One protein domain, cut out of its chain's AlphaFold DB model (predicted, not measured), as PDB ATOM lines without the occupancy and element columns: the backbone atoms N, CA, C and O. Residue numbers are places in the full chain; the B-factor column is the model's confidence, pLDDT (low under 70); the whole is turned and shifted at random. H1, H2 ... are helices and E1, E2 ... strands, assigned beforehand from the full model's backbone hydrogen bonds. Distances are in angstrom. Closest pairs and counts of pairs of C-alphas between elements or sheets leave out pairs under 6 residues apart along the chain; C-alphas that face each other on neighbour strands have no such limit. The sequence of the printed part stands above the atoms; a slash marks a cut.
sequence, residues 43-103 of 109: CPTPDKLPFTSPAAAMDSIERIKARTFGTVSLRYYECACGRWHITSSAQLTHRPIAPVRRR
ATOM      1  N   CYS A  43      19.041 -19.918  11.645       82.00
ATOM      2  CA  CYS A  43      18.916 -19.376  12.990       82.00
ATOM      3  C   CYS A  43      20.311 -19.224  13.622       82.00
ATOM      4  O   CYS A  43      21.003 -20.224  13.793       82.00
ATOM      5  N   PRO A  44      20.716 -18.028  14.092       79.69
ATOM      6  CA  PRO A  44      21.965 -17.850  14.831       79.69
ATOM      7  C   PRO A  44      21.934 -18.514  16.216       79.69
ATOM      8  O   PRO A  44      22.975 -18.700  16.841       79.69
ATOM      9  N   THR A  45      20.746 -18.848  16.736       81.94
ATOM     10  CA  THR A  45      20.586 -19.490  18.051       81.94
ATOM     11  C   THR A  45      19.582 -20.652  18.005       81.94
ATOM     12  O   THR A  45      18.558 -20.598  18.686       81.94
ATOM     13  N   PRO A  46      19.854 -21.713  17.221       79.94
ATOM     14  CA  PRO A  46      18.913 -22.819  17.030       79.94
ATOM     15  C   PRO A  46      18.744 -23.660  18.303       79.94
ATOM     16  O   PRO A  46      17.692 -24.249  18.534       79.94
ATOM     17  N   ASP A  47      19.759 -23.655  19.171       80.62
ATOM     18  CA  ASP A  47      19.758 -24.378  20.444       80.62
ATOM     19  C   ASP A  47      18.953 -23.660  21.546       80.62
ATOM     20  O   ASP A  47      18.743 -24.217  22.625       80.62
ATOM     21  N   LYS A  48      18.524 -22.410  21.311       81.31
ATOM     22  CA  LYS A  48      17.710 -21.633  22.256       81.31
ATOM     23  C   LYS A  48      16.230 -21.792  21.930       81.31
ATOM     24  O   LYS A  48      15.844 -21.817  20.765       81.31
ATOM     25  N   LEU A  49      15.395 -21.847  22.967       83.19
ATOM     26  CA  LEU A  49      13.946 -21.883  22.799       83.19
ATOM     27  C   LEU A  49      13.449 -20.533  22.254       83.19
ATOM     28  O   LEU A  49      13.652 -19.508  22.911       83.19
ATOM     29  N   PRO A  50      12.820 -20.518  21.070       88.00
ATOM     30  CA  PRO A  50      12.249 -19.315  20.500       88.00
ATOM     31  C   PRO A  50      10.834 -19.063  21.036       88.00
ATOM     32  O   PRO A  50      10.114 -19.997  21.394       88.00
ATOM     33  N   PHE A  51      10.408 -17.804  21.021       91.19
ATOM     34  CA  PHE A  51       9.047 -17.383  21.347       91.19
ATOM     35  C   PHE A  51       8.197 -17.258  20.080       91.19
ATOM     36  O   PHE A  51       8.687 -16.895  19.006       91.19
ATOM     37  N   THR A  52       6.902 -17.542  20.209       90.12
ATOM     38  CA  THR A  52       5.928 -17.472  19.107       90.12
ATOM     39  C   THR A  52       5.416 -16.056  18.847       90.12
ATOM     40  O   THR A  52       4.880 -15.791  17.776       90.12
ATOM     41  N   SER A  53       5.585 -15.136  19.799       91.12
ATOM     42  CA  SER A  53       5.120 -13.753  19.695       91.12
ATOM     43  C   SER A  53       6.065 -12.783  20.422       91.12
ATOM     44  O   SER A  53       6.782 -13.198  21.342       91.12
ATOM     45  N   PRO A  54       6.051 -11.483  20.062       91.38
ATOM     46  CA  PRO A  54       6.840 -10.480  20.771       91.38
ATOM     47  C   PRO A  54       6.394 -10.314  22.229       91.38
ATOM     48  O   PRO A  54       7.236 -10.126  23.103       91.38
ATOM     49  N   ALA A  55       5.093 -10.454  22.513       92.00
ATOM     50  CA  ALA A  55       4.561 -10.392  23.874       92.00
ATOM     51  C   ALA A  55       5.144 -11.506  24.761       92.00
ATOM     52  O   ALA A  55       5.677 -11.221  25.827       92.00
ATOM     53  N   ALA A  56       5.173 -12.753  24.274       93.12
ATOM     54  CA  ALA A  56       5.744 -13.876  25.022       93.12
ATOM     55  C   ALA A  56       7.248 -13.697  25.313       93.12
ATOM     56  O   ALA A  56       7.736 -14.088  26.379       93.12
ATOM     57  N   ALA A  57       7.988 -13.090  24.379       91.81
ATOM     58  CA  ALA A  57       9.389 -12.743  24.593       91.81
ATOM     59  C   ALA A  57       9.541 -11.649  25.663       91.81
ATOM     60  O   ALA A  57      10.424 -11.740  26.517       91.81
ATOM     61  N   MET A  58       8.668 -10.639  25.648       92.50
ATOM     62  CA  MET A  58       8.678  -9.543  26.614       92.50
ATOM     63  C   MET A  58       8.344 -10.030  28.032       92.50
ATOM     64  O   MET A  58       9.139  -9.795  28.943       92.50
ATOM     65  N   ASP A  59       7.278 -10.818  28.199       94.62
ATOM     66  CA  ASP A  59       6.895 -11.427  29.483       94.62
ATOM     67  C   ASP A  59       8.043 -12.260  30.072       94.62
ATOM     68  O   ASP A  59       8.305 -12.276  31.277       94.62
ATOM     69  N   SER A  60       8.771 -12.966  29.208       92.81
ATOM     70  CA  SER A  60       9.911 -13.783  29.620       92.81
ATOM     71  C   SER A  60      11.094 -12.934  30.080       92.81
ATOM     72  O   SER A  60      11.746 -13.287  31.063       92.81
ATOM     73  N   ILE A  61      11.356 -11.794  29.430       91.75
ATOM     74  CA  ILE A  61      12.350 -10.817  29.900       91.75
ATOM     75  C   ILE A  61      11.971 -10.298  31.287       91.75
ATOM     76  O   ILE A  61      12.840 -10.226  32.157       91.75
ATOM     77  N   GLU A  62      10.705  -9.953  31.509       92.56
ATOM     78  CA  GLU A  62      10.228  -9.471  32.809       92.56
ATOM     79  C   GLU A  62      10.426 -10.520  33.905       92.56
ATOM     80  O   GLU A  62      10.979 -10.212  34.962       92.56
ATOM     81  N   ARG A  63      10.098 -11.785  33.625       93.06
ATOM     82  CA  ARG A  63      10.352 -12.904  34.549       93.06
ATOM     83  C   ARG A  63      11.836 -13.086  34.863       93.06
ATOM     84  O   ARG A  63      12.181 -13.370  36.008       93.06
ATOM     85  N   ILE A  64      12.717 -12.937  33.871       91.06
ATOM     86  CA  ILE A  64      14.169 -13.033  34.086       91.06
ATOM     87  C   ILE A  64      14.650 -11.872  34.958       91.06
ATOM     88  O   ILE A  64      15.378 -12.099  35.925       91.06
ATOM     89  N   LYS A  65      14.212 -10.644  34.663       90.06
ATOM     90  CA  LYS A  65      14.550  -9.456  35.458       90.06
ATOM     91  C   LYS A  65      14.091  -9.595  36.907       90.06
ATOM     92  O   LYS A  65      14.864  -9.292  37.802       90.06
ATOM     93  N   ALA A  66      12.891 -10.127  37.140       90.69
ATOM     94  CA  ALA A  66      12.365 -10.345  38.487       90.69
ATOM     95  C   ALA A  66      13.190 -11.348  39.317       90.69
ATOM     96  O   ALA A  66      13.188 -11.280  40.541       90.69
ATOM     97  N   ARG A  67      13.885 -12.291  38.665       91.25
ATOM     98  CA  ARG A  67      14.679 -13.338  39.332       91.25
ATOM     99  C   ARG A  67      16.171 -13.028  39.415       91.25
ATOM    100  O   ARG A  67      16.892 -13.756  40.090       91.25
ATOM    101  N   THR A  68      16.648 -12.010  38.705       87.94
ATOM    102  CA  THR A  68      18.079 -11.711  38.634       87.94
ATOM    103  C   THR A  68      18.427 -10.571  39.581       87.94
ATOM    104  O   THR A  68      17.843  -9.496  39.499       87.94
ATOM    105  N   PHE A  69      19.411 -10.781  40.455       76.25
ATOM    106  CA  PHE A  69      19.977  -9.705  41.268       76.25
ATOM    107  C   PHE A  69      20.898  -8.839  40.393       76.25
ATOM    108  O   PHE A  69      21.961  -9.288  39.973       76.25
ATOM    109  N   GLY A  70      20.469  -7.610  40.090       77.50
ATOM    110  CA  GLY A  70      21.210  -6.644  39.267       77.50
ATOM    111  C   GLY A  70      20.472  -6.205  37.995       77.50
ATOM    112  O   GLY A  70      19.427  -6.739  37.626       77.50
ATOM    113  N   THR A  71      21.009  -5.197  37.302       75.50
ATOM    114  CA  THR A  71      20.395  -4.627  36.093       75.50
ATOM    115  C   THR A  71      20.801  -5.408  34.842       75.50
ATOM    116  O   THR A  71      21.795  -5.112  34.183       75.50
ATOM    117  N   VAL A  72      20.004  -6.411  34.459       82.44
ATOM    118  CA  VAL A  72      20.200  -7.100  33.172       82.44
ATOM    119  C   VAL A  72      19.481  -6.345  32.052       82.44
ATOM    120  O   VAL A  72      18.252  -6.221  32.041       82.44
ATOM    121  N   SER A  73      20.247  -5.868  31.070       86.19
ATOM    122  CA  SER A  73      19.700  -5.290  29.839       86.19
ATOM    123  C   SER A  73      19.404  -6.402  28.834       86.19
ATOM    124  O   SER A  73      20.287  -6.867  28.118       86.19
ATOM    125  N   LEU A  74      18.153  -6.862  28.817       88.88
ATOM    126  CA  LEU A  74      17.649  -7.826  27.840       88.88
ATOM    127  C   LEU A  74      16.732  -7.140  26.833       88.88
ATOM    128  O   LEU A  74      15.964  -6.241  27.181       88.88
ATOM    129  N   ARG A  75      16.796  -7.611  25.591       88.44
ATOM    130  CA  ARG A  75      15.982  -7.171  24.457       88.44
ATOM    131  C   ARG A  75      15.454  -8.390  23.717       88.44
ATOM    132  O   ARG A  75      16.044  -9.463  23.817       88.44
ATOM    133  N   TYR A  76      14.384  -8.221  22.952       89.31
ATOM    134  CA  TYR A  76      13.908  -9.242  22.022       89.31
ATOM    135  C   TYR A  76      14.078  -8.782  20.569       89.31
ATOM    136  O   TYR A  76      14.239  -7.591  20.312       89.31
ATOM    137  N   TYR A  77      14.090  -9.713  19.620       88.06
ATOM    138  CA  TYR A  77      14.135  -9.428  18.184       88.06
ATOM    139  C   TYR A  77      13.463 -10.550  17.386       88.06
ATOM    140  O   TYR A  77      13.419 -11.697  17.842       88.06
ATOM    141  N   GLU A  78      12.947 -10.217  16.203       88.81
ATOM    142  CA  GLU A  78      12.496 -11.200  15.218       88.81
ATOM    143  C   GLU A  78      13.715 -11.753  14.472       88.81
ATOM    144  O   GLU A  78      14.516 -11.009  13.901       88.81
ATOM    145  N   CYS A  79      13.897 -13.063  14.551       87.31
ATOM    146  CA  CYS A  79      15.037 -13.782  14.010       87.31
ATOM    147  C   CYS A  79      14.787 -14.207  12.554       87.31
ATOM    148  O   CYS A  79      13.641 -14.365  12.140       87.31
ATOM    149  N   ALA A  80      15.854 -14.480  11.794       84.69
ATOM    150  CA  ALA A  80      15.766 -15.004  10.425       84.69
ATOM    151  C   ALA A  80      14.962 -16.317  10.321       84.69
ATOM    152  O   ALA A  80      14.385 -16.604   9.280       84.69
ATOM    153  N   CYS A  81      14.844 -17.074  11.418       83.62
ATOM    154  CA  CYS A  81      13.997 -18.265  11.505       83.62
ATOM    155  C   CYS A  81      12.484 -17.977  11.617       83.62
ATOM    156  O   CYS A  81      11.705 -18.908  11.821       83.62
ATOM    157  N   GLY A  82      12.066 -16.707  11.565       84.88
ATOM    158  CA  GLY A  82      10.667 -16.280  11.676       84.88
ATOM    159  C   GLY A  82      10.091 -16.343  13.094       84.88
ATOM    160  O   GLY A  82       8.877 -16.285  13.273       84.88
ATOM    161  N   ARG A  83      10.939 -16.500  14.118       89.62
ATOM    162  CA  ARG A  83      10.528 -16.558  15.529       89.62
ATOM    163  C   ARG A  83      11.209 -15.476  16.365       89.62
ATOM    164  O   ARG A  83      12.177 -14.856  15.933       89.62
ATOM    165  N   TRP A  84      10.720 -15.258  17.582       90.81
ATOM    166  CA  TRP A  84      11.212 -14.208  18.476       90.81
ATOM    167  C   TRP A  84      12.272 -14.744  19.439       90.81
ATOM    168  O   TRP A  84      12.079 -15.781  20.067       90.81
ATOM    169  N   HIS A  85      13.395 -14.043  19.579       90.69
ATOM    170  CA  HIS A  85      14.509 -14.439  20.449       90.69
ATOM    171  C   HIS A  85      14.879 -13.317  21.420       90.69
ATOM    172  O   HIS A  85      14.704 -12.144  21.104       90.69
ATOM    173  N   ILE A  86      15.427 -13.677  22.588       90.75
ATOM    174  CA  ILE A  86      15.962 -12.729  23.579       90.75
ATOM    175  C   ILE A  86      17.487 -12.659  23.462       90.75
ATOM    176  O   ILE A  86      18.168 -13.674  23.288       90.75
ATOM    177  N   THR A  87      18.033 -11.457  23.595       87.44
ATOM    178  CA  THR A  87      19.470 -11.188  23.597       87.44
ATOM    179  C   THR A  87      19.842 -10.152  24.652       87.44
ATOM    180  O   THR A  87      19.062  -9.250  24.956       87.44
ATOM    181  N   SER A  88      21.046 -10.278  25.205       86.62
ATOM    182  CA  SER A  88      21.696  -9.251  26.026       86.62
ATOM    183  C   SER A  88      22.593  -8.320  25.201       86.62
ATOM    184  O   SER A  88      23.084  -7.320  25.718       86.62
ATOM    185  N   SER A  89      22.829  -8.628  23.918       80.56
ATOM    186  CA  SER A  89      23.686  -7.806  23.061       80.56
ATOM    187  C   SER A  89      23.000  -6.495  22.696       80.56
ATOM    188  O   SER A  89      21.898  -6.477  22.141       80.56
ATOM    189  N   ALA A  90      23.693  -5.385  22.944       62.41
ATOM    190  CA  ALA A  90      23.224  -4.058  22.576       62.41
ATOM    191  C   ALA A  90      23.255  -3.798  21.056       62.41
ATOM    192  O   ALA A  90      22.573  -2.884  20.591       62.41
ATOM    193  N   GLN A  91      24.026  -4.587  20.299       63.12
ATOM    194  CA  GLN A  91      24.268  -4.391  18.864       63.12
ATOM    195  C   GLN A  91      23.215  -5.061  17.973       63.12
ATOM    196  O   GLN A  91      23.063  -4.682  16.816       63.12
ATOM    197  N   LEU A  92      22.460  -6.026  18.505       61.38
ATOM    198  CA  LEU A  92      21.319  -6.613  17.806       61.38
ATOM    199  C   LEU A  92      20.124  -5.677  17.993       61.38
ATOM    200  O   LEU A  92      19.299  -5.835  18.895       61.38
ATOM    201  N   THR A  93      20.093  -4.616  17.191       51.84
ATOM    202  CA  THR A  93      18.981  -3.675  17.142       51.84
ATOM    203  C   THR A  93      17.728  -4.410  16.681       51.84
ATOM    204  O   THR A  93      17.633  -4.887  15.554       51.84
ATOM    205  N   HIS A  94      16.761  -4.487  17.597       51.28
ATOM    206  CA  HIS A  94      15.351  -4.751  17.336       51.28
ATOM    207  C   HIS A  94      14.959  -4.084  16.013       51.28
ATOM    208  O   HIS A  94      15.039  -2.861  15.902       51.28
ATOM    209  N   ARG A  95      14.553  -4.860  15.002       49.31
ATOM    210  CA  ARG A  95      13.788  -4.303  13.888       49.31
ATOM    211  C   ARG A  95      12.347  -4.254  14.392       49.31
ATOM    212  O   ARG A  95      11.701  -5.299  14.400       49.31
ATOM    213  N   PRO A  96      11.830  -3.111  14.889       46.91
ATOM    214  CA  PRO A  96      10.400  -3.018  15.109       46.91
ATOM    215  C   PRO A  96       9.765  -3.262  13.747       46.91
ATOM    216  O   PRO A  96      10.114  -2.586  12.774       46.91
ATOM    217  N   ILE A  97       8.871  -4.243  13.661       47.34
ATOM    218  CA  ILE A  97       7.937  -4.330  12.547       47.34
ATOM    219  C   ILE A  97       7.275  -2.955  12.497       47.34
ATOM    220  O   ILE A  97       6.522  -2.585  13.400       47.34
ATOM    221  N   ALA A  98       7.639  -2.142  11.503       44.78
ATOM    222  CA  ALA A  98       6.980  -0.869  11.298       44.78
ATOM    223  C   ALA A  98       5.489  -1.194  11.151       44.78
ATOM    224  O   ALA A  98       5.161  -2.077  10.349       44.78
ATOM    225  N   PRO A  99       4.583  -0.546  11.908       44.94
ATOM    226  CA  PRO A  99       3.164  -0.771  11.706       44.94
ATOM    227  C   PRO A  99       2.899  -0.511  10.230       44.94
ATOM    228  O   PRO A  99       3.267   0.551   9.717       44.94
ATOM    229  N   VAL A 100       2.342  -1.509   9.538       53.03
ATOM    230  CA  VAL A 100       1.977  -1.415   8.127       53.03
ATOM    231  C   VAL A 100       1.121  -0.164   7.998       53.03
ATOM    232  O   VAL A 100      -0.049  -0.149   8.385       53.03
ATOM    233  N   ARG A 101       1.718   0.934   7.522       52.62
ATOM    234  CA  ARG A 101       0.993   2.168   7.255       52.62
ATOM    235  C   ARG A 101       0.021   1.811   6.145       52.62
ATOM    236  O   ARG A 101       0.411   1.770   4.980       52.62
ATOM    237  N   ARG A 102      -1.236   1.528   6.507       54.00
ATOM    238  CA  ARG A 102      -2.356   1.509   5.567       54.00
ATOM    239  C   ARG A 102      -2.243   2.805   4.775       54.00
ATOM    240  O   ARG A 102      -2.446   3.885   5.330       54.00
ATOM    241  N   ARG A 103      -1.820   2.706   3.511       54.03
ATOM    242  CA  ARG A 103      -1.742   3.843   2.595       54.03
ATOM    243  C   ARG A 103      -3.137   4.460   2.578       54.03
ATOM    244  O   ARG A 103      -4.054   3.878   2.008       54.03
TER     245      ARG A 103
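AT A GLANCE: This is residues 43 to 103 of the 109 residues of an uncharacterized protein of Gordonia paraffinivorans NBRC 108238 (UniProt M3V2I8). With little regular structure, this is a small body in which residues 54 to 61 of helix H1 pack on a two-stranded hairpin, E1 and E2; the turn at residues 66 to 71 and the tail at 98 to 103 stick out at opposite ends. The 61 printed residues run H1, E1, E2, the sheet antiparallel; the class is mixed, with 22 residues in named elements. The whole is only just loose, close to compact, radius of gyration of the C-alphas 12.8 A, and elongated, 46 by 25 by 22 A.

IN THESE COORDINATES: H1, residues 54 to 67, begins at C-alpha (6.840, -10.480, 20.771) and measures 20.4 A. E1 is residues 75 to 78, 10.7 A; E2, residues 84 to 87, 10.2 A, ends at (19.470, -11.188, 23.597).

HOW THE PARTS SIT: The closest C-alphas of H1 and E1 are Ala 57 and Tyr 76, 6.3 A; of H1 and E2, Pro 54 and Trp 84, 6.2 A. In the hairpin, N 75 and O 87 are 2.9 A apart. In H1 every O i to N i+4 pair is within hydrogen-bond range.

THE WHOLE: The printed part has no cut and no long link between elements. Residues 90 to 103 have pLDDT under 70.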